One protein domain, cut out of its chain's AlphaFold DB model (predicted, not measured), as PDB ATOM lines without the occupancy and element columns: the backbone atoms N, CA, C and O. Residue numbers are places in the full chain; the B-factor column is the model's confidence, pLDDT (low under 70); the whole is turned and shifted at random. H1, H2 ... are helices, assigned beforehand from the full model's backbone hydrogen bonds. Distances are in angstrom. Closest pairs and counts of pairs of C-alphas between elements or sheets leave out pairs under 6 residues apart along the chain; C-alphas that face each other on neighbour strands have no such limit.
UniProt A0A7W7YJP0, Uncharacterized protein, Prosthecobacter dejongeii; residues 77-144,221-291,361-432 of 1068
ATOM      1  N   SER A  77      51.675 157.368 170.403       57.56
ATOM      2  CA  SER A  77      50.914 156.116 170.513       57.56
ATOM      3  C   SER A  77      49.508 156.295 169.935       57.56
ATOM      4  O   SER A  77      48.537 156.317 170.692       57.56
ATOM      5  N   PRO A  78      49.379 156.477 168.604       65.88
ATOM      6  CA  PRO A  78      48.081 156.625 167.969       65.88
ATOM      7  C   PRO A  78      47.245 155.362 168.179       65.88
ATOM      8  O   PRO A  78      47.758 154.235 168.185       65.88
ATOM      9  N   ALA A  79      45.950 155.567 168.378       69.38
ATOM     10  CA  ALA A  79      44.992 154.483 168.477       69.38
ATOM     11  C   ALA A  79      44.743 153.876 167.088       69.38
ATOM     12  O   ALA A  79      44.776 154.582 166.082       69.38
ATOM     13  N   TRP A  80      44.427 152.583 167.035       82.12
ATOM     14  CA  TRP A  80      44.070 151.882 165.795       82.12
ATOM     15  C   TRP A  80      42.990 152.604 164.971       82.12
ATOM     16  O   TRP A  80      43.085 152.693 163.751       82.12
ATOM     17  N   SER A  81      41.986 153.176 165.641       77.19
ATOM     18  CA  SER A  81      40.891 153.938 165.025       77.19
ATOM     19  C   SER A  81      41.321 155.254 164.366       77.19
ATOM     20  O   SER A  81      40.559 155.819 163.590       77.19
ATOM     21  N   GLN A  82      42.528 155.741 164.659       76.69
ATOM     22  CA  GLN A  82      43.126 156.921 164.031       76.69
ATOM     23  C   GLN A  82      43.953 156.551 162.799       76.69
ATOM     24  O   GLN A  82      44.717 157.390 162.324       76.69
ATOM     25  N   LEU A  83      43.859 155.312 162.301       77.62
ATOM     26  CA  LEU A  83      44.545 154.892 161.087       77.62
ATOM     27  C   LEU A  83      43.645 155.022 159.835       77.62
ATOM     28  O   LEU A  83      42.460 154.706 159.883       77.62
ATOM     29  N   SER A  84      44.202 155.418 158.685       76.81
ATOM     30  CA  SER A  84      43.534 155.382 157.366       76.81
ATOM     31  C   SER A  84      44.405 154.756 156.286       76.81
ATOM     32  O   SER A  84      45.615 154.596 156.441       76.81
ATOM     33  N   GLY A  85      43.768 154.313 155.198       81.44
ATOM     34  CA  GLY A  85      44.411 153.373 154.277       81.44
ATOM     35  C   GLY A  85      44.820 152.071 154.979       81.44
ATOM     36  O   GLY A  85      45.728 151.386 154.516       81.44
ATOM     37  N   VAL A  86      44.182 151.761 156.116       84.75
ATOM     38  CA  VAL A  86      44.228 150.449 156.755       84.75
ATOM     39  C   VAL A  86      43.663 149.449 155.748       84.75
ATOM     40  O   VAL A  86      42.566 149.691 155.238       84.75
ATOM     41  N   PRO A  87      44.379 148.359 155.430       89.31
ATOM     42  CA  PRO A  87      43.840 147.283 154.624       89.31
ATOM     43  C   PRO A  87      42.502 146.823 155.198       89.31
ATOM     44  O   PRO A  87      42.375 146.593 156.398       89.31
ATOM     45  N   SER A  88      41.495 146.676 154.340       87.00
ATOM     46  CA  SER A  88      40.222 146.066 154.737       87.00
ATOM     47  C   SER A  88      40.389 144.593 155.118       87.00
ATOM     48  O   SER A  88      39.524 144.038 155.789       87.00
ATOM     49  N   THR A  89      41.494 143.974 154.692       90.06
ATOM     50  CA  THR A  89      41.853 142.585 154.963       90.06
ATOM     51  C   THR A  89      43.366 142.416 155.126       90.06
ATOM     52  O   THR A  89      44.143 143.218 154.605       90.06
ATOM     53  N   PHE A  90      43.800 141.377 155.842       91.62
ATOM     54  CA  PHE A  90      45.201 141.152 156.213       91.62
ATOM     55  C   PHE A  90      45.627 139.707 155.976       91.62
ATOM     56  O   PHE A  90      44.830 138.798 156.182       91.62
ATOM     57  N   THR A  91      46.896 139.475 155.629       91.25
ATOM     58  CA  THR A  91      47.442 138.115 155.536       91.25
ATOM     59  C   THR A  91      47.248 137.389 156.874       91.25
ATOM     60  O   THR A  91      47.770 137.866 157.890       91.25
ATOM     61  N   PRO A  92      46.513 136.268 156.930       93.50
ATOM     62  CA  PRO A  92      46.302 135.558 158.180       93.50
ATOM     63  C   PRO A  92      47.580 134.845 158.636       93.50
ATOM     64  O   PRO A  92      48.415 134.436 157.828       93.50
ATOM     65  N   SER A  93      47.745 134.684 159.947       91.56
ATOM     66  CA  SER A  93      48.709 133.742 160.518       91.56
ATOM     67  C   SER A  93      48.234 132.311 160.274       91.56
ATOM     68  O   SER A  93      47.038 132.089 160.092       91.56
ATOM     69  N   ALA A  94      49.141 131.333 160.321       88.81
ATOM     70  CA  ALA A  94      48.759 129.922 160.251       88.81
ATOM     71  C   ALA A  94      47.678 129.599 161.301       88.81
ATOM     72  O   ALA A  94      47.815 129.955 162.475       88.81
ATOM     73  N   HIS A  95      46.596 128.973 160.852       91.00
ATOM     74  CA  HIS A  95      45.422 128.617 161.642       91.00
ATOM     75  C   HIS A  95      44.738 127.402 161.003       91.00
ATOM     76  O   HIS A  95      45.119 126.975 159.915       91.00
ATOM     77  N   SER A  96      43.760 126.832 161.700       91.06
ATOM     78  CA  SER A  96      43.047 125.624 161.287       91.06
ATOM     79  C   SER A  96      41.540 125.830 161.339       91.06
ATOM     80  O   SER A  96      41.052 126.568 162.198       91.06
ATOM     81  N   HIS A  97      40.822 125.089 160.505       92.69
ATOM     82  CA  HIS A  97      39.363 125.060 160.451       92.69
ATOM     83  C   HIS A  97      38.797 123.752 161.004       92.69
ATOM     84  O   HIS A  97      39.508 122.751 161.148       92.69
ATOM     85  N   ILE A  98      37.497 123.742 161.279       92.94
ATOM     86  CA  ILE A  98      36.685 122.524 161.382       92.94
ATOM     87  C   ILE A  98      35.875 122.325 160.094       92.94
ATOM     88  O   ILE A  98      35.676 123.260 159.324       92.94
ATOM     89  N   ILE A  99      35.353 121.114 159.866       93.69
ATOM     90  CA  ILE A  99      34.515 120.799 158.688       93.69
ATOM     91  C   ILE A  99      33.332 121.781 158.544       93.69
ATOM     92  O   ILE A  99      32.976 122.149 157.427       93.69
ATOM     93  N   GLY A 100      32.767 122.246 159.665       90.69
ATOM     94  CA  GLY A 100      31.660 123.207 159.694       90.69
ATOM     95  C   GLY A 100      31.996 124.627 159.216       90.69
ATOM     96  O   GLY A 100      31.072 125.364 158.883       90.69
ATOM     97  N   ASP A 101      33.277 125.003 159.131       93.94
ATOM     98  CA  ASP A 101      33.692 126.314 158.607       93.94
ATOM     99  C   ASP A 101      33.722 126.339 157.065       93.94
ATOM    100  O   ASP A 101      33.805 127.408 156.458       93.94
ATOM    101  N   VAL A 102      33.657 125.169 156.414       94.75
ATOM    102  CA  VAL A 102      33.649 125.038 154.950       94.75
ATOM    103  C   VAL A 102      32.217 124.812 154.462       94.75
ATOM    104  O   VAL A 102      31.629 123.737 154.606       94.75
ATOM    105  N   THR A 103      31.648 125.842 153.845       93.94
ATOM    106  CA  THR A 103      30.259 125.869 153.377       93.94
ATOM    107  C   THR A 103      29.998 124.736 152.382       93.94
ATOM    108  O   THR A 103      30.659 124.631 151.349       93.94
ATOM    109  N   GLY A 104      29.017 123.886 152.696       92.38
ATOM    110  CA  GLY A 104      28.604 122.749 151.864       92.38
ATOM    111  C   GLY A 104      29.430 121.467 152.031       92.38
ATOM    112  O   GLY A 104      28.990 120.420 151.558       92.38
ATOM    113  N   LEU A 105      30.568 121.492 152.737       95.19
ATOM    114  CA  LEU A 105      31.454 120.327 152.856       95.19
ATOM    115  C   LEU A 105      30.802 119.143 153.583       95.19
ATOM    116  O   LEU A 105      30.955 118.006 153.146       95.19
ATOM    117  N   GLN A 106      30.039 119.399 154.649       93.81
ATOM    118  CA  GLN A 106      29.328 118.342 155.377       93.81
ATOM    119  C   GLN A 106      28.335 117.605 154.461       93.81
ATOM    120  O   GLN A 106      28.410 116.388 154.335       93.81
ATOM    121  N   ALA A 107      27.494 118.339 153.723       92.12
ATOM    122  CA  ALA A 107      26.554 117.748 152.766       92.12
ATOM    123  C   ALA A 107      27.269 117.004 151.620       92.12
ATOM    124  O   ALA A 107      26.820 115.938 151.201       92.12
ATOM    125  N   ALA A 108      28.407 117.526 151.144       93.31
ATOM    126  CA  ALA A 108      29.228 116.851 150.143       93.31
ATOM    127  C   ALA A 108      29.812 115.526 150.665       93.31
ATOM    128  O   ALA A 108      29.840 114.552 149.919       93.31
ATOM    129  N   LEU A 109      30.242 115.469 151.932       94.81
ATOM    130  CA  LEU A 109      30.707 114.244 152.593       94.81
ATOM    131  C   LEU A 109      29.559 113.262 152.858       94.81
ATOM    132  O   LEU A 109      29.722 112.065 152.633       94.81
ATOM    133  N   ASP A 110      28.397 113.736 153.306       91.94
ATOM    134  CA  ASP A 110      27.221 112.899 153.577       91.94
ATOM    135  C   ASP A 110      26.664 112.263 152.292       91.94
ATOM    136  O   ASP A 110      26.249 111.105 152.304       91.94
ATOM    137  N   GLY A 111      26.784 112.955 151.154       92.62
ATOM    138  CA  GLY A 111      26.515 112.413 149.818       92.62
ATOM    139  C   GLY A 111      27.517 111.361 149.310       92.62
ATOM    140  O   GLY A 111      27.339 110.845 148.205       92.62
ATOM    141  N   LYS A 112      28.577 111.025 150.063       95.06
ATOM    142  CA  LYS A 112      29.527 109.948 149.721       95.06
ATOM    143  C   LYS A 112      29.273 108.686 150.535       95.06
ATOM    144  O   LYS A 112      29.009 108.753 151.738       95.06
ATOM    145  N   LEU A 113      29.434 107.529 149.895       93.00
ATOM    146  CA  LEU A 113      29.240 106.225 150.524       93.00
ATOM    147  C   LEU A 113      30.306 105.952 151.599       93.00
ATOM    148  O   LEU A 113      31.498 106.167 151.377       93.00
ATOM    149  N   ALA A 114      29.875 105.484 152.770       91.62
ATOM    150  CA  ALA A 114      30.766 105.126 153.870       91.62
ATOM    151  C   ALA A 114      31.386 103.738 153.651       91.62
ATOM    152  O   ALA A 114      30.674 102.785 153.353       91.62
ATOM    153  N   THR A 115      32.695 103.603 153.873       89.88
ATOM    154  CA  THR A 115      33.409 102.318 153.745       89.88
ATOM    155  C   THR A 115      32.860 101.262 154.713       89.88
ATOM    156  O   THR A 115      32.857 100.081 154.401       89.88
ATOM    157  N   SER A 116      32.335 101.683 155.869       87.94
ATOM    158  CA  SER A 116      31.714 100.806 156.872       87.94
ATOM    159  C   SER A 116      30.336 100.252 156.484       87.94
ATOM    160  O   SER A 116      29.779  99.478 157.254       87.94
ATOM    161  N   ALA A 117      29.764 100.674 155.351       88.31
ATOM    162  CA  ALA A 117      28.515 100.129 154.810       88.31
ATOM    163  C   ALA A 117      28.748  98.951 153.842       88.31
ATOM    164  O   ALA A 117      27.800  98.469 153.237       88.31
ATOM    165  N   ILE A 118      30.004  98.521 153.667       90.94
ATOM    166  CA  ILE A 118      30.403  97.421 152.785       90.94
ATOM    167  C   ILE A 118      31.226  96.418 153.598       90.94
ATOM    168  O   ILE A 118      32.092  96.801 154.388       90.94
ATOM    169  N   SER A 119      30.959  95.129 153.410       92.69
ATOM    170  CA  SER A 119      31.691  94.043 154.055       92.69
ATOM    171  C   SER A 119      33.040  93.778 153.371       92.69
ATOM    172  O   SER A 119      33.299  94.200 152.243       92.69
ATOM    173  N   ALA A 120      33.913  93.011 154.028       89.81
ATOM    174  CA  ALA A 120      35.156  92.557 153.402       89.81
ATOM    175  C   ALA A 120      34.912  91.694 152.145       89.81
ATOM    176  O   ALA A 120      35.734  91.718 151.234       89.81
ATOM    177  N   PHE A 121      33.788  90.969 152.085       92.69
ATOM    178  CA  PHE A 121      33.368  90.203 150.911       92.69
ATOM    179  C   PHE A 121      32.746  91.107 149.836       92.69
ATOM    180  O   PHE A 121      33.090  90.987 148.661       92.69
ATOM    181  N   GLY A 122      31.907  92.072 150.228       90.88
ATOM    182  CA  GLY A 122      31.323  93.051 149.312       90.88
ATOM    183  C   GLY A 122      32.385  93.838 148.543       90.88
ATOM    184  O   GLY A 122      32.251  94.017 147.338       90.88
ATOM    185  N   LEU A 123      33.495  94.209 149.197       89.69
ATOM    186  CA  LEU A 123      34.646  94.835 148.531       89.69
ATOM    187  C   LEU A 123      35.234  93.968 147.400       89.69
ATOM    188  O   LEU A 123      35.577  94.517 146.359       89.69
ATOM    189  N   THR A 124      35.292  92.642 147.573       90.69
ATOM    190  CA  THR A 124      35.762  91.696 146.536       90.69
ATOM    191  C   THR A 124      34.722  91.369 145.463       90.69
ATOM    192  O   THR A 124      35.041  90.686 144.501       90.69
ATOM    193  N   LEU A 125      33.469  91.807 145.633       90.50
ATOM    194  CA  LEU A 125      32.401  91.639 144.640       90.50
ATOM    195  C   LEU A 125      32.232  92.892 143.765       90.50
ATOM    196  O   LEU A 125      31.786  92.804 142.622       90.50
ATOM    197  N   VAL A 126      32.579  94.071 144.294       89.62
ATOM    198  CA  VAL A 126      32.478  95.350 143.571       89.62
ATOM    199  C   VAL A 126      33.739  95.711 142.782       89.62
ATOM    200  O   VAL A 126      33.652  96.529 141.864       89.62
ATOM    201  N   ASP A 127      34.897  95.116 143.088       90.56
ATOM    202  CA  ASP A 127      36.127  95.271 142.293       90.56
ATOM    203  C   ASP A 127      36.161  94.356 141.047       90.56
ATOM    204  O   ASP A 127      36.903  94.624 140.094       90.56
ATOM    205  N   ASP A 128      35.291  93.343 141.001       92.19
ATOM    206  CA  ASP A 128      35.195  92.363 139.925       92.19
ATOM    207  C   ASP A 128      34.940  93.012 138.557       92.19
ATOM    208  O   ASP A 128      33.925  93.664 138.305       92.19
ATOM    209  N   LEU A 129      35.863  92.797 137.616       91.06
ATOM    210  CA  LEU A 129      35.867  93.453 136.300       91.06
ATOM    211  C   LEU A 129      34.726  92.994 135.365       91.06
ATOM    212  O   LEU A 129      34.490  93.608 134.326       91.06
ATOM    213  N   SER A 130      34.048  91.888 135.683       89.12
ATOM    214  CA  SER A 130      33.009  91.297 134.830       89.12
ATOM    215  C   SER A 130      32.081  90.357 135.600       89.12
ATOM    216  O   SER A 130      32.482  89.763 136.599       89.12
ATOM    217  N   ALA A 131      30.898  90.097 135.038       86.62
ATOM    218  CA  ALA A 131      29.951  89.101 135.541       86.62
ATOM    219  C   ALA A 131      30.566  87.706 135.778       86.62
ATOM    220  O   ALA A 131      30.175  87.010 136.707       86.62
ATOM    221  N   SER A 132      31.544  87.273 134.971       83.81
ATOM    222  CA  SER A 132      32.252  85.999 135.194       83.81
ATOM    223  C   SER A 132      33.140  85.995 136.433       83.81
ATOM    224  O   SER A 132      33.270  84.954 137.076       83.81
ATOM    225  N   ALA A 133      33.738  87.137 136.760       87.75
ATOM    226  CA  ALA A 133      34.552  87.284 137.955       87.75
ATOM    227  C   ALA A 133      33.629  87.309 139.190       87.75
ATOM    228  O   ALA A 133      33.726  86.412 140.023       87.75
ATOM    229  N   ALA A 134      32.568  88.125 139.156       89.00
ATOM    230  CA  ALA A 134      31.528  88.165 140.191       89.00
ATOM    231  C   ALA A 134      30.847  86.809 140.456       89.00
ATOM    232  O   ALA A 134      30.680  86.417 141.607       89.00
ATOM    233  N   ARG A 135      30.512  86.018 139.423       86.38
ATOM    234  CA  ARG A 135      30.012  84.638 139.616       86.38
ATOM    235  C   ARG A 135      31.046  83.705 140.258       86.38
ATOM    236  O   ARG A 135      30.656  82.763 140.941       86.38
ATOM    237  N   THR A 136      32.339  83.944 140.045       84.50
ATOM    238  CA  THR A 136      33.423  83.177 140.681       84.50
ATOM    239  C   THR A 136      33.558  83.563 142.154       84.50
ATOM    240  O   THR A 136      33.580  82.675 143.003       84.50
ATOM    241  N   THR A 137      33.536  84.861 142.467       88.06
ATOM    242  CA  THR A 137      33.505  85.414 143.833       88.06
ATOM    243  C   THR A 137      32.280  84.933 144.619       88.06
ATOM    244  O   THR A 137      32.398  84.506 145.765       88.06
ATOM    245  N   LEU A 138      31.108  84.883 143.976       86.19
ATOM    246  CA  LEU A 138      29.874  84.304 144.521       86.19
ATOM    247  C   LEU A 138      29.876  82.761 144.578       86.19
ATOM    248  O   LEU A 138      28.885  82.180 145.011       86.19
ATOM    249  N   GLY A 139      30.932  82.071 144.135       80.25
ATOM    250  CA  GLY A 139      31.027  80.605 144.183       80.25
ATOM    251  C   GLY A 139      30.075  79.847 143.243       80.25
ATOM    252  O   GLY A 139      29.876  78.649 143.418       80.25
ATOM    253  N   LEU A 140      29.495  80.517 142.241       72.25
ATOM    254  CA  LEU A 140      28.481  79.968 141.324       72.25
ATOM    255  C   LEU A 140      29.079  79.160 140.154       72.25
ATOM    256  O   LEU A 140      28.361  78.495 139.406       72.25
ATOM    257  N   GLY A 141      30.402  79.214 139.984       64.12
ATOM    258  CA  GLY A 141      31.134  78.469 138.961       64.12
ATOM    259  C   GLY A 141      30.849  78.911 137.519       64.12
ATOM    260  O   GLY A 141      30.210  79.929 137.244       64.12
ATOM    261  N   THR A 142      31.358  78.134 136.559       51.47
ATOM    262  CA  THR A 142      31.189  78.406 135.121       51.47
ATOM    263  C   THR A 142      29.812  78.003 134.591       51.47
ATOM    264  O   THR A 142      29.327  78.631 133.657       51.47
ATOM    265  N   LEU A 143      29.159  77.008 135.202       49.31
ATOM    266  CA  LEU A 143      27.835  76.505 134.808       49.31
ATOM    267  C   LEU A 143      26.727  77.557 134.967       49.31
ATOM    268  O   LEU A 143      25.864  77.670 134.101       49.31
ATOM    269  N   ALA A 144      26.802  78.405 135.996       54.28
ATOM    270  CA  ALA A 144      25.858  79.505 136.198       54.28
ATOM    271  C   ALA A 144      25.896  80.579 135.084       54.28
ATOM    272  O   ALA A 144      25.023  81.438 135.023       54.28
ATOM    273  N   THR A 221      58.409 159.454 158.260       53.44
ATOM    274  CA  THR A 221      59.193 158.376 157.627       53.44
ATOM    275  C   THR A 221      58.766 156.984 158.091       53.44
ATOM    276  O   THR A 221      58.486 156.157 157.228       53.44
ATOM    277  N   SER A 222      58.629 156.734 159.403       57.12
ATOM    278  CA  SER A 222      57.920 155.552 159.935       57.12
ATOM    279  C   SER A 222      57.522 155.658 161.419       57.12
ATOM    280  O   SER A 222      58.053 156.503 162.138       57.12
ATOM    281  N   LEU A 223      56.619 154.782 161.879       66.62
ATOM    282  CA  LEU A 223      56.257 154.558 163.287       66.62
ATOM    283  C   LEU A 223      56.265 153.054 163.610       66.62
ATOM    284  O   LEU A 223      55.669 152.270 162.880       66.62
ATOM    285  N   ALA A 224      56.868 152.641 164.727       72.50
ATOM    286  CA  ALA A 224      56.897 151.228 165.114       72.50
ATOM    287  C   ALA A 224      55.508 150.691 165.526       72.50
ATOM    288  O   ALA A 224      54.856 151.261 166.402       72.50
ATOM    289  N   TRP A 225      55.099 149.549 164.964       83.31
ATOM    290  CA  TRP A 225      53.833 148.851 165.248       83.31
ATOM    291  C   TRP A 225      53.552 148.666 166.744       83.31
ATOM    292  O   TRP A 225      52.446 148.920 167.213       83.31
ATOM    293  N   SER A 226      54.580 148.301 167.515       78.69
ATOM    294  CA  SER A 226      54.512 148.082 168.967       78.69
ATOM    295  C   SER A 226      54.200 149.336 169.799       78.69
ATOM    296  O   SER A 226      54.146 149.253 171.026       78.69
ATOM    297  N   LYS A 227      54.016 150.502 169.164       76.56
ATOM    298  CA  LYS A 227      53.561 151.745 169.802       76.56
ATOM    299  C   LYS A 227      52.068 152.029 169.605       76.56
ATOM    300  O   LYS A 227      51.567 152.939 170.263       76.56
ATOM    301  N   LEU A 228      51.366 151.283 168.747       77.00
ATOM    302  CA  LEU A 228      49.918 151.418 168.558       77.00
ATOM    303  C   LEU A 228      49.137 150.944 169.790       77.00
ATOM    304  O   LEU A 228      49.536 150.001 170.472       77.00
ATOM    305  N   THR A 229      47.988 151.572 170.043       77.94
ATOM    306  CA  THR A 229      47.064 151.190 171.124       77.94
ATOM    307  C   THR A 229      45.672 150.868 170.575       77.94
ATOM    308  O   THR A 229      45.304 151.308 169.486       77.94
ATOM    309  N   GLY A 230      44.893 150.050 171.295       83.75
ATOM    310  CA  GLY A 230      43.552 149.637 170.846       83.75
ATOM    311  C   GLY A 230      43.542 148.788 169.565       83.75
ATOM    312  O   GLY A 230      42.542 148.766 168.856       83.75
ATOM    313  N   VAL A 231      44.662 148.130 169.252       86.38
ATOM    314  CA  VAL A 231      44.809 147.223 168.106       86.38
ATOM    315  C   VAL A 231      43.863 146.020 168.279       86.38
ATOM    316  O   VAL A 231      43.894 145.406 169.348       86.38
ATOM    317  N   PRO A 232      43.032 145.666 167.276       89.75
ATOM    318  CA  PRO A 232      42.182 144.478 167.324       89.75
ATOM    319  C   PRO A 232      42.974 143.202 167.622       89.75
ATOM    320  O   PRO A 232      44.092 143.022 167.145       89.75
ATOM    321  N   SER A 233      42.382 142.285 168.389       88.19
ATOM    322  CA  SER A 233      42.972 140.965 168.656       88.19
ATOM    323  C   SER A 233      42.892 140.018 167.455       88.19
ATOM    324  O   SER A 233      43.637 139.044 167.397       88.19
ATOM    325  N   THR A 234      41.981 140.295 166.521       91.12
ATOM    326  CA  THR A 234      41.734 139.522 165.301       91.12
ATOM    327  C   THR A 234      41.358 140.452 164.154       91.12
ATOM    328  O   THR A 234      40.736 141.489 164.387       91.12
ATOM    329  N   PHE A 235      41.667 140.057 162.922       91.50
ATOM    330  CA  PHE A 235      41.492 140.883 161.727       91.50
ATOM    331  C   PHE A 235      40.768 140.127 160.615       91.50
ATOM    332  O   PHE A 235      40.924 138.915 160.498       91.50
ATOM    333  N   ALA A 236      40.021 140.833 159.763       90.00
ATOM    334  CA  ALA A 236      39.454 140.222 158.565       90.00
ATOM    335  C   ALA A 236      40.598 139.680 157.677       90.00
ATOM    336  O   ALA A 236      41.500 140.452 157.331       90.00
ATOM    337  N   PRO A 237      40.621 138.382 157.332       93.38
ATOM    338  CA  PRO A 237      41.692 137.818 156.521       93.38
ATOM    339  C   PRO A 237      41.576 138.265 155.061       93.38
ATOM    340  O   PRO A 237      40.479 138.474 154.541       93.38
ATOM    341  N   SER A 238      42.712 138.410 154.380       90.56
ATOM    342  CA  SER A 238      42.747 138.540 152.920       90.56
ATOM    343  C   SER A 238      42.363 137.214 152.274       90.56
ATOM    344  O   SER A 238      42.499 136.165 152.901       90.56
ATOM    345  N   ALA A 239      41.934 137.239 151.009       86.88
ATOM    346  CA  ALA A 239      41.732 136.008 150.248       86.88
ATOM    347  C   ALA A 239      43.003 135.140 150.306       86.88
ATOM    348  O   ALA A 239      44.108 135.616 150.038       86.88
ATOM    349  N   HIS A 240      42.835 133.890 150.720       89.50
ATOM    350  CA  HIS A 240      43.889 132.902 150.901       89.50
ATOM    351  C   HIS A 240      43.294 131.506 150.690       89.50
ATOM    352  O   HIS A 240      42.074 131.353 150.648       89.50
ATOM    353  N   ALA A 241      44.162 130.513 150.521       89.69
ATOM    354  CA  ALA A 241      43.775 129.129 150.291       89.69
ATOM    355  C   ALA A 241      44.334 128.231 151.395       89.69
ATOM    356  O   ALA A 241      45.405 128.508 151.942       89.69
ATOM    357  N   HIS A 242      43.631 127.136 151.652       91.62
ATOM    358  CA  HIS A 242      44.042 126.085 152.577       91.62
ATOM    359  C   HIS A 242      44.535 124.847 151.837       91.62
ATOM    360  O   HIS A 242      44.261 124.651 150.649       91.62
ATOM    361  N   ILE A 243      45.221 123.971 152.563       90.69
ATOM    362  CA  ILE A 243      45.372 122.561 152.198       90.69
ATOM    363  C   ILE A 243      44.417 121.705 153.038       90.69
ATOM    364  O   ILE A 243      43.977 122.114 154.109       90.69
ATOM    365  N   ILE A 244      44.122 120.479 152.591       91.25
ATOM    366  CA  ILE A 244      43.248 119.532 153.322       91.25
ATOM    367  C   ILE A 244      43.701 119.343 154.786       91.25
ATOM    368  O   ILE A 244      42.865 119.208 155.677       91.25
ATOM    369  N   GLY A 245      45.015 119.388 155.043       90.06
ATOM    370  CA  GLY A 245      45.605 119.261 156.381       90.06
ATOM    371  C   GLY A 245      45.299 120.404 157.358       90.06
ATOM    372  O   GLY A 245      45.458 120.205 158.560       90.06
ATOM    373  N   ASP A 246      44.825 121.560 156.880       93.50
ATOM    374  CA  ASP A 246      44.423 122.682 157.740       93.50
ATOM    375  C   ASP A 246      43.007 122.489 158.319       93.50
ATOM    376  O   ASP A 246      42.616 123.181 159.263       93.50
ATOM    377  N   VAL A 247      42.221 121.547 157.774       94.88
ATOM    378  CA  VAL A 247      40.854 121.250 158.227       94.88
ATOM    379  C   VAL A 247      40.860 120.034 159.154       94.88
ATOM    380  O   VAL A 247      41.041 118.883 158.749       94.88
ATOM    381  N   THR A 248      40.620 120.290 160.435       93.88
ATOM    382  CA  THR A 248      40.682 119.294 161.509       93.88
ATOM    383  C   THR A 248      39.670 118.168 161.279       93.88
ATOM    384  O   THR A 248      38.465 118.406 161.201       93.88
ATOM    385  N   GLY A 249      40.161 116.927 161.201       92.81
ATOM    386  CA  GLY A 249      39.344 115.716 161.038       92.81
ATOM    387  C   GLY A 249      38.929 115.381 159.598       92.81
ATOM    388  O   GLY A 249      38.417 114.287 159.366       92.81
ATOM    389  N   LEU A 250      39.190 116.259 158.622       95.06
ATOM    390  CA  LEU A 250      38.754 116.066 157.233       95.06
ATOM    391  C   LEU A 250      39.388 114.837 156.568       95.06
ATOM    392  O   LEU A 250      38.692 114.096 155.880       95.06
ATOM    393  N   GLN A 251      40.676 114.572 156.814       92.81
ATOM    394  CA  GLN A 251      41.342 113.382 156.272       92.81
ATOM    395  C   GLN A 251      40.661 112.094 156.757       92.81
ATOM    396  O   GLN A 251      40.276 111.267 155.941       92.81
ATOM    397  N   SER A 252      40.399 111.963 158.062       92.56
ATOM    398  CA  SER A 252      39.700 110.796 158.620       92.56
ATOM    399  C   SER A 252      38.262 110.664 158.107       92.56
ATOM    400  O   SER A 252      37.794 109.550 157.881       92.56
ATOM    401  N   ALA A 253      37.567 111.786 157.885       93.81
ATOM    402  CA  ALA A 253      36.240 111.784 157.273       93.81
ATOM    403  C   ALA A 253      36.282 111.290 155.816       93.81
ATOM    404  O   ALA A 253      35.420 110.508 155.424       93.81
ATOM    405  N   LEU A 254      37.291 111.690 155.032       94.69
ATOM    406  CA  LEU A 254      37.518 111.205 153.667       94.69
ATOM    407  C   LEU A 254      37.946 109.730 153.644       94.69
ATOM    408  O   LEU A 254      37.453 108.972 152.812       94.69
ATOM    409  N   ASP A 255      38.824 109.294 154.545       92.19
ATOM    410  CA  ASP A 255      39.293 107.903 154.635       92.19
ATOM    411  C   ASP A 255      38.150 106.938 154.995       92.19
ATOM    412  O   ASP A 255      38.090 105.819 154.484       92.19
ATOM    413  N   GLY A 256      37.175 107.404 155.784       93.31
ATOM    414  CA  GLY A 256      35.924 106.694 156.067       93.31
ATOM    415  C   GLY A 256      34.940 106.589 154.889       93.31
ATOM    416  O   GLY A 256      33.884 105.975 155.050       93.31
ATOM    417  N   LYS A 257      35.247 107.170 153.719       95.06
ATOM    418  CA  LYS A 257      34.440 107.066 152.489       95.06
ATOM    419  C   LYS A 257      35.101 106.166 151.447       95.06
ATOM    420  O   LYS A 257      36.319 106.232 151.242       95.06
ATOM    421  N   LEU A 258      34.286 105.401 150.721       93.12
ATOM    422  CA  LEU A 258      34.758 104.473 149.693       93.12
ATOM    423  C   LEU A 258      35.396 105.223 148.514       93.12
ATOM    424  O   LEU A 258      34.839 106.197 148.002       93.12
ATOM    425  N   ALA A 259      36.565 104.763 148.066       91.38
ATOM    426  CA  ALA A 259      37.226 105.292 146.875       91.38
ATOM    427  C   ALA A 259      36.541 104.790 145.595       91.38
ATOM    428  O   ALA A 259      36.322 103.593 145.438       91.38
ATOM    429  N   ASN A 260      36.272 105.687 144.646       89.44
ATOM    430  CA  ASN A 260      35.649 105.339 143.366       89.44
ATOM    431  C   ASN A 260      36.511 104.363 142.541       89.44
ATOM    432  O   ASN A 260      35.988 103.554 141.791       89.44
ATOM    433  N   SER A 261      37.837 104.403 142.709       86.62
ATOM    434  CA  SER A 261      38.781 103.485 142.057       86.62
ATOM    435  C   SER A 261      38.790 102.062 142.631       86.62
ATOM    436  O   SER A 261      39.487 101.215 142.082       86.62
ATOM    437  N   ALA A 262      38.090 101.808 143.742       87.44
ATOM    438  CA  ALA A 262      37.938 100.471 144.323       87.44
ATOM    439  C   ALA A 262      36.713  99.719 143.769       87.44
ATOM    440  O   ALA A 262      36.492  98.573 144.138       87.44
ATOM    441  N   VAL A 263      35.915 100.360 142.908       90.75
ATOM    442  CA  VAL A 263      34.732  99.767 142.277       90.75
ATOM    443  C   VAL A 263      34.948  99.719 140.769       90.75
ATOM    444  O   VAL A 263      35.372 100.699 140.154       90.75
ATOM    445  N   SER A 264      34.675  98.568 140.163       91.81
ATOM    446  CA  SER A 264      34.792  98.371 138.721       91.81
ATOM    447  C   SER A 264      33.588  98.968 137.979       91.81
ATOM    448  O   SER A 264      32.520  99.189 138.551       91.81
ATOM    449  N   ALA A 265      33.719  99.180 136.667       89.00
ATOM    450  CA  ALA A 265      32.585  99.597 135.837       89.00
ATOM    451  C   ALA A 265      31.429  98.575 135.851       89.00
ATOM    452  O   ALA A 265      30.274  98.966 135.707       89.00
ATOM    453  N   PHE A 266      31.729  97.286 136.051       91.50
ATOM    454  CA  PHE A 266      30.725  96.238 136.238       91.50
ATOM    455  C   PHE A 266      30.151  96.249 137.665       91.50
ATOM    456  O   PHE A 266      28.936  96.152 137.836       91.50
ATOM    457  N   GLY A 267      31.001  96.441 138.679       90.00
ATOM    458  CA  GLY A 267      30.584  96.568 140.074       90.00
ATOM    459  C   GLY A 267      29.544  97.673 140.256       90.00
ATOM    460  O   GLY A 267      28.516  97.429 140.877       90.00
ATOM    461  N   LEU A 268      29.742  98.835 139.616       88.56
ATOM    462  CA  LEU A 268      28.752  99.922 139.580       88.56
ATOM    463  C   LEU A 268      27.390  99.471 139.028       88.56
ATOM    464  O   LEU A 268      26.370  99.813 139.613       88.56
ATOM    465  N   THR A 269      27.355  98.688 137.942       89.88
ATOM    466  CA  THR A 269      26.076  98.193 137.396       89.88
ATOM    467  C   THR A 269      25.381  97.205 138.331       89.88
ATOM    468  O   THR A 269      24.167  97.263 138.466       89.88
ATOM    469  N   LEU A 270      26.142  96.353 139.029       88.88
ATOM    470  CA  LEU A 270      25.595  95.351 139.947       88.88
ATOM    471  C   LEU A 270      25.025  95.967 141.237       88.88
ATOM    472  O   LEU A 270      24.077  95.433 141.807       88.88
ATOM    473  N   VAL A 271      25.599  97.076 141.714       88.75
ATOM    474  CA  VAL A 271      25.142  97.746 142.945       88.75
ATOM    475  C   VAL A 271      24.072  98.816 142.705       88.75
ATOM    476  O   VAL A 271      23.402  99.211 143.656       88.75
ATOM    477  N   ASP A 272      23.875  99.270 141.465       89.94
ATOM    478  CA  ASP A 272      22.747 100.130 141.061       89.94
ATOM    479  C   ASP A 272      21.438  99.329 140.875       89.94
ATOM    480  O   ASP A 272      20.336  99.879 140.928       89.94
ATOM    481  N   ASP A 273      21.531  98.003 140.726       89.62
ATOM    482  CA  ASP A 273      20.378  97.135 140.496       89.62
ATOM    483  C   ASP A 273      19.326  97.235 141.613       89.62
ATOM    484  O   ASP A 273      19.591  97.021 142.797       89.62
ATOM    485  N   LEU A 274      18.080  97.529 141.230       87.75
ATOM    486  CA  LEU A 274      16.966  97.791 142.154       87.75
ATOM    487  C   LEU A 274      16.420  96.524 142.849       87.75
ATOM    488  O   LEU A 274      15.593  96.618 143.754       87.75
ATOM    489  N   SER A 275      16.818  95.329 142.402       85.50
ATOM    490  CA  SER A 275      16.268  94.056 142.887       85.50
ATOM    491  C   SER A 275      17.195  92.873 142.616       85.50
ATOM    492  O   SER A 275      17.952  92.886 141.645       85.50
ATOM    493  N   ALA A 276      17.017  91.786 143.373       82.81
ATOM    494  CA  ALA A 276      17.679  90.505 143.124       82.81
ATOM    495  C   ALA A 276      17.493  89.995 141.682       82.81
ATOM    496  O   ALA A 276      18.419  89.446 141.099       82.81
ATOM    497  N   SER A 277      16.325  90.209 141.067       80.81
ATOM    498  CA  SER A 277      16.083  89.871 139.655       80.81
ATOM    499  C   SER A 277      16.954  90.660 138.677       80.81
ATOM    500  O   SER A 277      17.423  90.085 137.697       80.81
ATOM    501  N   ALA A 278      17.181  91.947 138.944       83.31
ATOM    502  CA  ALA A 278      18.035  92.789 138.113       83.31
ATOM    503  C   ALA A 278      19.515  92.407 138.305       83.31
ATOM    504  O   ALA A 278      20.180  92.063 137.333       83.31
ATOM    505  N   ALA A 279      19.958  92.249 139.558       85.88
ATOM    506  CA  ALA A 279      21.304  91.775 139.885       85.88
ATOM    507  C   ALA A 279      21.623  90.395 139.285       85.88
ATOM    508  O   ALA A 279      22.714  90.185 138.753       85.88
ATOM    509  N   ARG A 280      20.668  89.450 139.280       85.12
ATOM    510  CA  ARG A 280      20.833  88.165 138.575       85.12
ATOM    511  C   ARG A 280      21.031  88.358 137.068       85.12
ATOM    512  O   ARG A 280      21.952  87.763 136.508       85.12
ATOM    513  N   ALA A 281      20.242  89.223 136.427       81.00
ATOM    514  CA  ALA A 281      20.403  89.537 135.008       81.00
ATOM    515  C   ALA A 281      21.771  90.185 134.705       81.00
ATOM    516  O   ALA A 281      22.449  89.760 133.769       81.00
ATOM    517  N   THR A 282      22.225  91.131 135.535       86.81
ATOM    518  CA  THR A 282      23.550  91.773 135.442       86.81
ATOM    519  C   THR A 282      24.692  90.770 135.629       86.81
ATOM    520  O   THR A 282      25.661  90.774 134.868       86.81
ATOM    521  N   LEU A 283      24.555  89.815 136.556       84.50
ATOM    522  CA  LEU A 283      25.474  88.680 136.722       84.50
ATOM    523  C   LEU A 283      25.434  87.672 135.556       84.50
ATOM    524  O   LEU A 283      26.197  86.701 135.563       84.50
ATOM    525  N   GLY A 284      24.577  87.862 134.547       75.75
ATOM    526  CA  GLY A 284      24.386  86.924 133.438       75.75
ATOM    527  C   GLY A 284      23.754  85.595 133.863       75.75
ATOM    528  O   GLY A 284      23.830  84.620 133.115       75.75
ATOM    529  N   LEU A 285      23.152  85.554 135.055       69.56
ATOM    530  CA  LEU A 285      22.344  84.444 135.539       69.56
ATOM    531  C   LEU A 285      20.999  84.552 134.812       69.56
ATOM    532  O   LEU A 285      20.144  85.358 135.180       69.56
ATOM    533  N   GLY A 286      20.858  83.800 133.719       61.00
ATOM    534  CA  GLY A 286      19.662  83.834 132.877       61.00
ATOM    535  C   GLY A 286      18.384  83.458 133.632       61.00
ATOM    536  O   GLY A 286      18.427  82.990 134.771       61.00
ATOM    537  N   THR A 287      17.232  83.556 132.964       51.81
ATOM    538  CA  THR A 287      15.960  83.020 133.495       51.81
ATOM    539  C   THR A 287      16.069  81.541 133.893       51.81
ATOM    540  O   THR A 287      15.381  81.108 134.813       51.81
ATOM    541  N   LEU A 288      17.001  80.803 133.274       49.31
ATOM    542  CA  LEU A 288      17.360  79.420 133.599       49.31
ATOM    543  C   LEU A 288      17.820  79.197 135.048       49.31
ATOM    544  O   LEU A 288      17.631  78.100 135.557       49.31
ATOM    545  N   ALA A 289      18.370  80.203 135.739       52.72
ATOM    546  CA  ALA A 289      18.788  80.060 137.140       52.72
ATOM    547  C   ALA A 289      17.610  79.806 138.108       52.72
ATOM    548  O   ALA A 289      17.836  79.544 139.287       52.72
ATOM    549  N   VAL A 290      16.368  79.914 137.616       49.75
ATOM    550  CA  VAL A 290      15.120  79.675 138.358       49.75
ATOM    551  C   VAL A 290      14.085  78.907 137.503       49.75
ATOM    552  O   VAL A 290      12.897  78.916 137.815       49.75
ATOM    553  N   ALA A 291      14.488  78.283 136.386       42.41
ATOM    554  CA  ALA A 291      13.556  77.617 135.464       42.41
ATOM    555  C   ALA A 291      13.434  76.112 135.754       42.41
ATOM    556  O   ALA A 291      14.439  75.407 135.785       42.41
ATOM    557  N   ASN A 361      52.721 156.142 152.733       35.31
ATOM    558  CA  ASN A 361      51.941 157.408 152.774       35.31
ATOM    559  C   ASN A 361      52.248 158.405 153.943       35.31
ATOM    560  O   ASN A 361      52.312 157.921 155.059       35.31
ATOM    561  N   PRO A 362      52.405 159.749 153.802       42.00
ATOM    562  CA  PRO A 362      52.990 160.630 154.855       42.00
ATOM    563  C   PRO A 362      52.172 161.905 155.279       42.00
ATOM    564  O   PRO A 362      51.617 162.582 154.426       42.00
ATOM    565  N   ALA A 363      52.149 162.267 156.582       37.53
ATOM    566  CA  ALA A 363      51.663 163.540 157.202       37.53
ATOM    567  C   ALA A 363      50.176 163.784 157.622       37.53
ATOM    568  O   ALA A 363      49.935 164.663 158.450       37.53
ATOM    569  N   TRP A 364      49.172 163.041 157.157       50.91
ATOM    570  CA  TRP A 364      47.731 163.209 157.506       50.91
ATOM    571  C   TRP A 364      47.394 162.485 158.835       50.91
ATOM    572  O   TRP A 364      46.613 161.545 158.901       50.91
ATOM    573  N   LEU A 365      48.033 162.906 159.934       41.06
ATOM    574  CA  LEU A 365      48.064 162.179 161.220       41.06
ATOM    575  C   LEU A 365      46.793 162.274 162.103       41.06
ATOM    576  O   LEU A 365      46.826 161.860 163.259       41.06
ATOM    577  N   THR A 366      45.662 162.762 161.588       46.56
ATOM    578  CA  THR A 366      44.331 162.384 162.122       46.56
ATOM    579  C   THR A 366      43.904 160.997 161.642       46.56
ATOM    580  O   THR A 366      42.895 160.464 162.098       46.56
ATOM    581  N   SER A 367      44.655 160.443 160.692       50.97
ATOM    582  CA  SER A 367      44.295 159.266 159.934       50.97
ATOM    583  C   SER A 367      45.545 158.432 159.573       50.97
ATOM    584  O   SER A 367      45.572 157.863 158.493       50.97
ATOM    585  N   LEU A 368      46.576 158.341 160.443       63.44
ATOM    586  CA  LEU A 368      47.900 157.691 160.234       63.44
ATOM    587  C   LEU A 368      47.867 156.367 159.428       63.44
ATOM    588  O   LEU A 368      46.956 155.565 159.505       63.44
ATOM    589  N   ALA A 369      48.876 156.119 158.596       67.00
ATOM    590  CA  ALA A 369      48.736 155.170 157.508       67.00
ATOM    591  C   ALA A 369      49.461 153.918 157.854       67.00
ATOM    592  O   ALA A 369      50.640 153.932 158.219       67.00
ATOM    593  N   TRP A 370      48.754 152.852 157.532       78.44
ATOM    594  CA  TRP A 370      49.298 151.536 157.356       78.44
ATOM    595  C   TRP A 370      50.712 151.529 156.773       78.44
ATOM    596  O   TRP A 370      51.642 150.986 157.358       78.44
ATOM    597  N   SER A 371      50.898 152.233 155.657       73.56
ATOM    598  CA  SER A 371      52.135 152.225 154.882       73.56
ATOM    599  C   SER A 371      53.259 153.128 155.436       73.56
ATOM    600  O   SER A 371      54.256 153.357 154.753       73.56
ATOM    601  N   LYS A 372      53.142 153.604 156.686       74.12
ATOM    602  CA  LYS A 372      54.260 154.137 157.502       74.12
ATOM    603  C   LYS A 372      54.533 153.342 158.763       74.12
ATOM    604  O   LYS A 372      55.470 153.676 159.486       74.12
ATOM    605  N   LEU A 373      53.744 152.320 159.053       78.19
ATOM    606  CA  LEU A 373      54.028 151.464 160.187       78.19
ATOM    607  C   LEU A 373      55.237 150.574 159.844       78.19
ATOM    608  O   LEU A 373      55.307 149.990 158.765       78.19
ATOM    609  N   THR A 374      56.209 150.482 160.750       79.44
ATOM    610  CA  THR A 374      57.382 149.596 160.652       79.44
ATOM    611  C   THR A 374      57.354 148.548 161.758       79.44
ATOM    612  O   THR A 374      56.797 148.770 162.831       79.44
ATOM    613  N   GLY A 375      57.911 147.362 161.497       85.19
ATOM    614  CA  GLY A 375      57.766 146.219 162.410       85.19
ATOM    615  C   GLY A 375      56.325 145.705 162.530       85.19
ATOM    616  O   GLY A 375      55.984 145.066 163.520       85.19
ATOM    617  N   VAL A 376      55.480 146.014 161.540       85.56
ATOM    618  CA  VAL A 376      54.141 145.438 161.370       85.56
ATOM    619  C   VAL A 376      54.278 143.918 161.228       85.56
ATOM    620  O   VAL A 376      55.139 143.481 160.458       85.56
ATOM    621  N   PRO A 377      53.468 143.105 161.930       89.81
ATOM    622  CA  PRO A 377      53.414 141.669 161.698       89.81
ATOM    623  C   PRO A 377      53.165 141.365 160.218       89.81
ATOM    624  O   PRO A 377      52.293 141.959 159.590       89.81
ATOM    625  N   SER A 378      53.922 140.428 159.648       86.62
ATOM    626  CA  SER A 378      53.690 139.957 158.274       86.62
ATOM    627  C   SER A 378      52.412 139.123 158.143       86.62
ATOM    628  O   SER A 378      51.928 138.919 157.033       86.62
ATOM    629  N   THR A 379      51.880 138.643 159.272       90.94
ATOM    630  CA  THR A 379      50.637 137.880 159.378       90.94
ATOM    631  C   THR A 379      49.891 138.232 160.666       90.94
ATOM    632  O   THR A 379      50.502 138.689 161.636       90.94
ATOM    633  N   PHE A 380      48.576 138.018 160.683       91.69
ATOM    634  CA  PHE A 380      47.677 138.433 161.762       91.69
ATOM    635  C   PHE A 380      46.705 137.325 162.154       91.69
ATOM    636  O   PHE A 380      46.241 136.587 161.291       91.69
ATOM    637  N   ALA A 381      46.327 137.239 163.432       90.75
ATOM    638  CA  ALA A 381      45.266 136.323 163.847       90.75
ATOM    639  C   ALA A 381      43.955 136.675 163.105       90.75
ATOM    640  O   ALA A 381      43.498 137.819 163.214       90.75
ATOM    641  N   PRO A 382      43.354 135.752 162.334       92.94
ATOM    642  CA  PRO A 382      42.124 136.040 161.611       92.94
ATOM    643  C   PRO A 382      40.925 136.125 162.562       92.94
ATOM    644  O   PRO A 382      40.880 135.468 163.602       92.94
ATOM    645  N   SER A 383      39.924 136.927 162.205       89.88
ATOM    646  CA  SER A 383      38.579 136.809 162.770       89.88
ATOM    647  C   SER A 383      37.904 135.538 162.250       89.88
ATOM    648  O   SER A 383      38.269 135.041 161.185       89.88
ATOM    649  N   GLY A 384      36.891 135.033 162.960       85.38
ATOM    650  CA  GLY A 384      36.079 133.913 162.472       85.38
ATOM    651  C   GLY A 384      35.524 134.199 161.073       85.38
ATOM    652  O   GLY A 384      34.983 135.278 160.829       85.38
ATOM    653  N   HIS A 385      35.719 133.255 160.158       90.06
ATOM    654  CA  HIS A 385      35.335 133.339 158.752       90.06
ATOM    655  C   HIS A 385      35.110 131.925 158.201       90.06
ATOM    656  O   HIS A 385      35.466 130.940 158.847       90.06
ATOM    657  N   SER A 386      34.497 131.843 157.024       90.12
ATOM    658  CA  SER A 386      34.121 130.594 156.363       90.12
ATOM    659  C   SER A 386      34.748 130.489 154.981       90.12
ATOM    660  O   SER A 386      34.889 131.504 154.296       90.12
ATOM    661  N   HIS A 387      34.986 129.261 154.539       92.44
ATOM    662  CA  HIS A 387      35.457 128.942 153.194       92.44
ATOM    663  C   HIS A 387      34.363 128.303 152.340       92.44
ATOM    664  O   HIS A 387      33.355 127.808 152.851       92.44
ATOM    665  N   ILE A 388      34.583 128.273 151.029       92.06
ATOM    666  CA  ILE A 388      33.929 127.328 150.117       92.06
ATOM    667  C   ILE A 388      34.887 126.173 149.797       92.06
ATOM    668  O   ILE A 388      36.098 126.291 149.968       92.06
ATOM    669  N   ILE A 389      34.366 125.052 149.285       92.69
ATOM    670  CA  ILE A 389      35.183 123.876 148.911       92.69
ATOM    671  C   ILE A 389      36.335 124.253 147.956       92.69
ATOM    672  O   ILE A 389      37.426 123.693 148.060       92.69
ATOM    673  N   GLY A 390      36.117 125.233 147.069       89.50
ATOM    674  CA  GLY A 390      37.120 125.730 146.120       89.50
ATOM    675  C   GLY A 390      38.321 126.460 146.740       89.50
ATOM    676  O   GLY A 390      39.348 126.564 146.075       89.50
ATOM    677  N   ASP A 391      38.234 126.912 147.994       93.00
ATOM    678  CA  ASP A 391      39.351 127.570 148.692       93.00
ATOM    679  C   ASP A 391      40.348 126.553 149.281       93.00
ATOM    680  O   ASP A 391      41.451 126.918 149.694       93.00
ATOM    681  N   VAL A 392      39.978 125.265 149.337       94.25
ATOM    682  CA  VAL A 392      40.813 124.189 149.884       94.25
ATOM    683  C   VAL A 392      41.455 123.401 148.740       94.25
ATOM    684  O   VAL A 392      40.823 122.599 148.047       94.25
ATOM    685  N   THR A 393      42.756 123.605 148.559       92.88
ATOM    686  CA  THR A 393      43.555 123.022 147.478       92.88
ATOM    687  C   THR A 393      43.475 121.494 147.497       92.88
ATOM    688  O   THR A 393      43.859 120.846 148.472       92.88
ATOM    689  N   GLY A 394      42.988 120.912 146.396       91.50
ATOM    690  CA  GLY A 394      42.859 119.463 146.204       91.50
ATOM    691  C   GLY A 394      41.601 118.822 146.802       91.50
ATOM    692  O   GLY A 394      41.336 117.658 146.504       91.50
ATOM    693  N   LEU A 395      40.793 119.547 147.587       94.69
ATOM    694  CA  LEU A 395      39.615 118.975 148.253       94.69
ATOM    695  C   LEU A 395      38.543 118.502 147.266       94.69
ATOM    696  O   LEU A 395      37.999 117.415 147.441       94.69
ATOM    697  N   GLN A 396      38.277 119.273 146.207       93.50
ATOM    698  CA  GLN A 396      37.315 118.876 145.176       93.50
ATOM    699  C   GLN A 396      37.716 117.537 144.535       93.50
ATOM    700  O   GLN A 396      36.932 116.598 144.545       93.50
ATOM    701  N   SER A 397      38.975 117.392 144.109       91.75
ATOM    702  CA  SER A 397      39.490 116.135 143.546       91.75
ATOM    703  C   SER A 397      39.467 114.973 144.548       91.75
ATOM    704  O   SER A 397      39.209 113.836 144.158       91.75
ATOM    705  N   ALA A 398      39.703 115.241 145.836       93.38
ATOM    706  CA  ALA A 398      39.599 114.231 146.886       93.38
ATOM    707  C   ALA A 398      38.149 113.761 147.101       93.38
ATOM    708  O   ALA A 398      37.930 112.567 147.295       93.38
ATOM    709  N   LEU A 399      37.166 114.666 147.027       94.75
ATOM    710  CA  LEU A 399      35.735 114.344 147.079       94.75
ATOM    711  C   LEU A 399      35.269 113.620 145.809       94.75
ATOM    712  O   LEU A 399      34.538 112.637 145.906       94.75
ATOM    713  N   ASP A 400      35.700 114.057 144.628       91.81
ATOM    714  CA  ASP A 400      35.360 113.432 143.342       91.81
ATOM    715  C   ASP A 400      35.933 112.011 143.233       91.81
ATOM    716  O   ASP A 400      35.293 111.122 142.678       91.81
ATOM    717  N   GLY A 401      37.083 111.757 143.865       93.06
ATOM    718  CA  GLY A 401      37.655 110.419 144.033       93.06
ATOM    719  C   GLY A 401      36.876 109.482 144.972       93.06
ATOM    720  O   GLY A 401      37.266 108.320 145.106       93.06
ATOM    721  N   LYS A 402      35.796 109.935 145.625       94.88
ATOM    722  CA  LYS A 402      34.924 109.112 146.486       94.88
ATOM    723  C   LYS A 402      33.592 108.794 145.811       94.88
ATOM    724  O   LYS A 402      32.974 109.677 145.210       94.88
ATOM    725  N   LEU A 403      33.124 107.555 145.974       92.69
ATOM    726  CA  LEU A 403      31.867 107.087 145.389       92.69
ATOM    727  C   LEU A 403      30.663 107.831 145.995       92.69
ATOM    728  O   LEU A 403      30.582 108.022 147.211       92.69
ATOM    729  N   ALA A 404      29.729 108.258 145.145       90.88
ATOM    730  CA  ALA A 404      28.475 108.870 145.577       90.88
ATOM    731  C   ALA A 404      27.534 107.816 146.179       90.88
ATOM    732  O   ALA A 404      27.388 106.732 145.622       90.88
ATOM    733  N   SER A 405      26.858 108.137 147.284       89.25
ATOM    734  CA  SER A 405      25.865 107.239 147.892       89.25
ATOM    735  C   SER A 405      24.685 106.950 146.958       89.25
ATOM    736  O   SER A 405      24.132 105.862 146.996       89.25
ATOM    737  N   SER A 406      24.351 107.889 146.069       85.62
ATOM    738  CA  SER A 406      23.308 107.746 145.046       85.62
ATOM    739  C   SER A 406      23.678 106.838 143.865       85.62
ATOM    740  O   SER A 406      22.859 106.690 142.967       85.62
ATOM    741  N   ALA A 407      24.901 106.297 143.817       87.19
ATOM    742  CA  ALA A 407      25.336 105.323 142.808       87.19
ATOM    743  C   ALA A 407      25.208 103.867 143.300       87.19
ATOM    744  O   ALA A 407      25.744 102.957 142.675       87.19
ATOM    745  N   VAL A 408      24.562 103.661 144.453       89.75
ATOM    746  CA  VAL A 408      24.276 102.351 145.042       89.75
ATOM    747  C   VAL A 408      22.805 102.325 145.443       89.75
ATOM    748  O   VAL A 408      22.322 103.220 146.140       89.75
ATOM    749  N   SER A 409      22.083 101.300 145.000       91.56
ATOM    750  CA  SER A 409      20.670 101.108 145.312       91.56
ATOM    751  C   SER A 409      20.481 100.579 146.740       91.56
ATOM    752  O   SER A 409      21.401 100.043 147.363       91.56
ATOM    753  N   ALA A 410      19.256 100.668 147.265       88.19
ATOM    754  CA  ALA A 410      18.926 100.064 148.556       88.19
ATOM    755  C   ALA A 410      19.130  98.534 148.564       88.19
ATOM    756  O   ALA A 410      19.507  97.985 149.594       88.19
ATOM    757  N   PHE A 411      18.923  97.863 147.423       91.31
ATOM    758  CA  PHE A 411      19.212  96.436 147.264       91.31
ATOM    759  C   PHE A 411      20.719  96.174 147.108       91.31
ATOM    760  O   PHE A 411      21.243  95.225 147.687       91.31
ATOM    761  N   GLY A 412      21.433  97.042 146.386       89.88
ATOM    762  CA  GLY A 412      22.888  96.976 146.255       89.88
ATOM    763  C   GLY A 412      23.587  97.024 147.612       89.88
ATOM    764  O   GLY A 412      24.482  96.220 147.852       89.88
ATOM    765  N   LEU A 413      23.121  97.878 148.535       89.19
ATOM    766  CA  LEU A 413      23.606  97.898 149.922       89.19
ATOM    767  C   LEU A 413      23.428  96.541 150.621       89.19
ATOM    768  O   LEU A 413      24.396  96.061 151.197       89.19
ATOM    769  N   THR A 414      22.254  95.905 150.500       90.94
ATOM    770  CA  THR A 414      21.983  94.577 151.098       90.94
ATOM    771  C   THR A 414      22.728  93.414 150.438       90.94
ATOM    772  O   THR A 414      22.661  92.298 150.930       90.94
ATOM    773  N   LEU A 415      23.385  93.641 149.295       89.94
ATOM    774  CA  LEU A 415      24.207  92.640 148.605       89.94
ATOM    775  C   LEU A 415      25.700  92.789 148.933       89.94
ATOM    776  O   LEU A 415      26.463  91.831 148.810       89.94
ATOM    777  N   VAL A 416      26.137  93.993 149.319       89.56
ATOM    778  CA  VAL A 416      27.546  94.292 149.619       89.56
ATOM    779  C   VAL A 416      27.840  94.404 151.118       89.56
ATOM    780  O   VAL A 416      29.012  94.422 151.494       89.56
ATOM    781  N   ASP A 417      26.825  94.457 151.984       91.12
ATOM    782  CA  ASP A 417      26.970  94.275 153.435       91.12
ATOM    783  C   ASP A 417      27.063  92.788 153.844       91.12
ATOM    784  O   ASP A 417      27.606  92.470 154.907       91.12
ATOM    785  N   ASP A 418      26.637  91.877 152.964       92.06
ATOM    786  CA  ASP A 418      26.710  90.428 153.135       92.06
ATOM    787  C   ASP A 418      28.135  89.938 153.436       92.06
ATOM    788  O   ASP A 418      29.104  90.231 152.731       92.06
ATOM    789  N   LEU A 419      28.277  89.152 154.508       91.06
ATOM    790  CA  LEU A 419      29.578  88.746 155.056       91.06
ATOM    791  C   LEU A 419      30.266  87.619 154.257       91.06
ATOM    792  O   LEU A 419      31.458  87.371 154.441       91.06
ATOM    793  N   SER A 420      29.530  86.916 153.393       89.06
ATOM    794  CA  SER A 420      30.019  85.760 152.634       89.06
ATOM    795  C   SER A 420      29.265  85.562 151.320       89.06
ATOM    796  O   SER A 420      28.113  85.968 151.180       89.06
ATOM    797  N   ALA A 421      29.875  84.811 150.396       84.75
ATOM    798  CA  ALA A 421      29.230  84.375 149.157       84.75
ATOM    799  C   ALA A 421      27.886  83.662 149.393       84.75
ATOM    800  O   ALA A 421      26.951  83.876 148.635       84.75
ATOM    801  N   SER A 422      27.759  82.861 150.456       82.69
ATOM    802  CA  SER A 422      26.502  82.187 150.815       82.69
ATOM    803  C   SER A 422      25.400  83.143 151.287       82.69
ATOM    804  O   SER A 422      24.224  82.882 151.040       82.69
ATOM    805  N   ALA A 423      25.760  84.252 151.937       83.75
ATOM    806  CA  ALA A 423      24.807  85.283 152.328       83.75
ATOM    807  C   ALA A 423      24.345  86.070 151.086       83.75
ATOM    808  O   ALA A 423      23.151  86.100 150.800       83.75
ATOM    809  N   ALA A 424      25.287  86.486 150.230       85.56
ATOM    810  CA  ALA A 424      24.994  87.117 148.940       85.56
ATOM    811  C   ALA A 424      24.158  86.226 147.999       85.56
ATOM    812  O   ALA A 424      23.242  86.703 147.330       85.56
ATOM    813  N   GLN A 425      24.402  84.910 147.976       83.38
ATOM    814  CA  GLN A 425      23.534  83.937 147.300       83.38
ATOM    815  C   GLN A 425      22.104  83.964 147.859       83.38
ATOM    816  O   GLN A 425      21.155  83.866 147.084       83.38
ATOM    817  N   SER A 426      21.930  84.096 149.178       79.56
ATOM    818  CA  SER A 426      20.610  84.175 149.819       79.56
ATOM    819  C   SER A 426      19.885  85.467 149.437       79.56
ATOM    820  O   SER A 426      18.749  85.405 148.964       79.56
ATOM    821  N   THR A 427      20.572  86.610 149.506       85.38
ATOM    822  CA  THR A 427      20.076  87.929 149.077       85.38
ATOM    823  C   THR A 427      19.679  87.953 147.598       85.38
ATOM    824  O   THR A 427      18.652  88.524 147.223       85.38
ATOM    825  N   LEU A 428      20.442  87.276 146.734       80.12
ATOM    826  CA  LEU A 428      20.118  87.108 145.314       80.12
ATOM    827  C   LEU A 428      19.013  86.063 145.048       80.12
ATOM    828  O   LEU A 428      18.518  85.989 143.919       80.12
ATOM    829  N   GLY A 429      18.614  85.266 146.043       73.75
ATOM    830  CA  GLY A 429      17.604  84.208 145.919       73.75
ATOM    831  C   GLY A 429      18.090  82.919 145.241       73.75
ATOM    832  O   GLY A 429      17.287  82.236 144.616       73.75
ATOM    833  N   LEU A 430      19.388  82.600 145.328       71.31
ATOM    834  CA  LEU A 430      20.009  81.386 144.771       71.31
ATOM    835  C   LEU A 430      20.134  80.223 145.777       71.31
ATOM    836  O   LEU A 430      20.583  79.142 145.401       71.31
ATOM    837  N   VAL A 431      19.775  80.419 147.049       65.44
ATOM    838  CA  VAL A 431      19.876  79.363 148.072       65.44
ATOM    839  C   VAL A 431      18.687  78.402 147.974       65.44
ATOM    840  O   VAL A 431      17.532  78.784 148.171       65.44
ATOM    841  N   ILE A 432      18.992  77.134 147.688       52.19
ATOM    842  CA  ILE A 432      18.024  76.030 147.656       52.19
ATOM    843  C   ILE A 432      17.306  75.947 149.011       52.19
ATOM    844  O   ILE A 432      17.946  75.987 150.061       52.19
TER     845      ILE A 432
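This is residues 77 to 144, 221 to 291 and 361 to 432 of the 1068 residues of an uncharacterized protein of Prosthecobacter dejongeii (UniProt A0A7W7YJP0). With little regular structure, three stretches of chain wind together into a long rod: loops at one end, a triangle of H1, H4 and H8 midway, three helical hairpins at the other end. The 211 printed residues include ten named helices, H1 to H10, holding 65 residues, and no named strand: all helix, extended, radius of gyration of the C-alphas 28.7 A, spans 96 by 22 by 21 A.

Find C-alpha 265 at (32.585, 99.597, 135.837); H5, residues 265 to 272, runs 11.2 A. Look next for H2 (120 to 126), H9 (410 to 416), H3 (131 to 137), H6 (276 to 282), H7 (287 to 290), H1 (105 to 110), H4 (250 to 255), H8 (395 to 400) and H10 (421 to 427), ending at (20.076, 87.929, 149.077).

H5 touches H9, closest C-alphas Val 271 and Gly 412, 4.1 A, and H2, Val 126 and Gly 267, 4.2 A. H5 and H6, H2 and H3, H9 and H10 form hairpins. H6 and H7 are near each other. H1, H4 and H8 are pairwise close but not clearly touching, closest C-alphas 7.5 A. O i to N i+4 pairs within hydrogen-bond range: 2 of 3 in H2 and H9, 3 of 4 in H5.

Residues 145 to 220 and 292 to 360 are not printed; C-alpha gaps are 88.3 A and 90.2 A. Of the links printed whole, none is long. pLDDT is under 70 for 28 residues, among them 361 to 369.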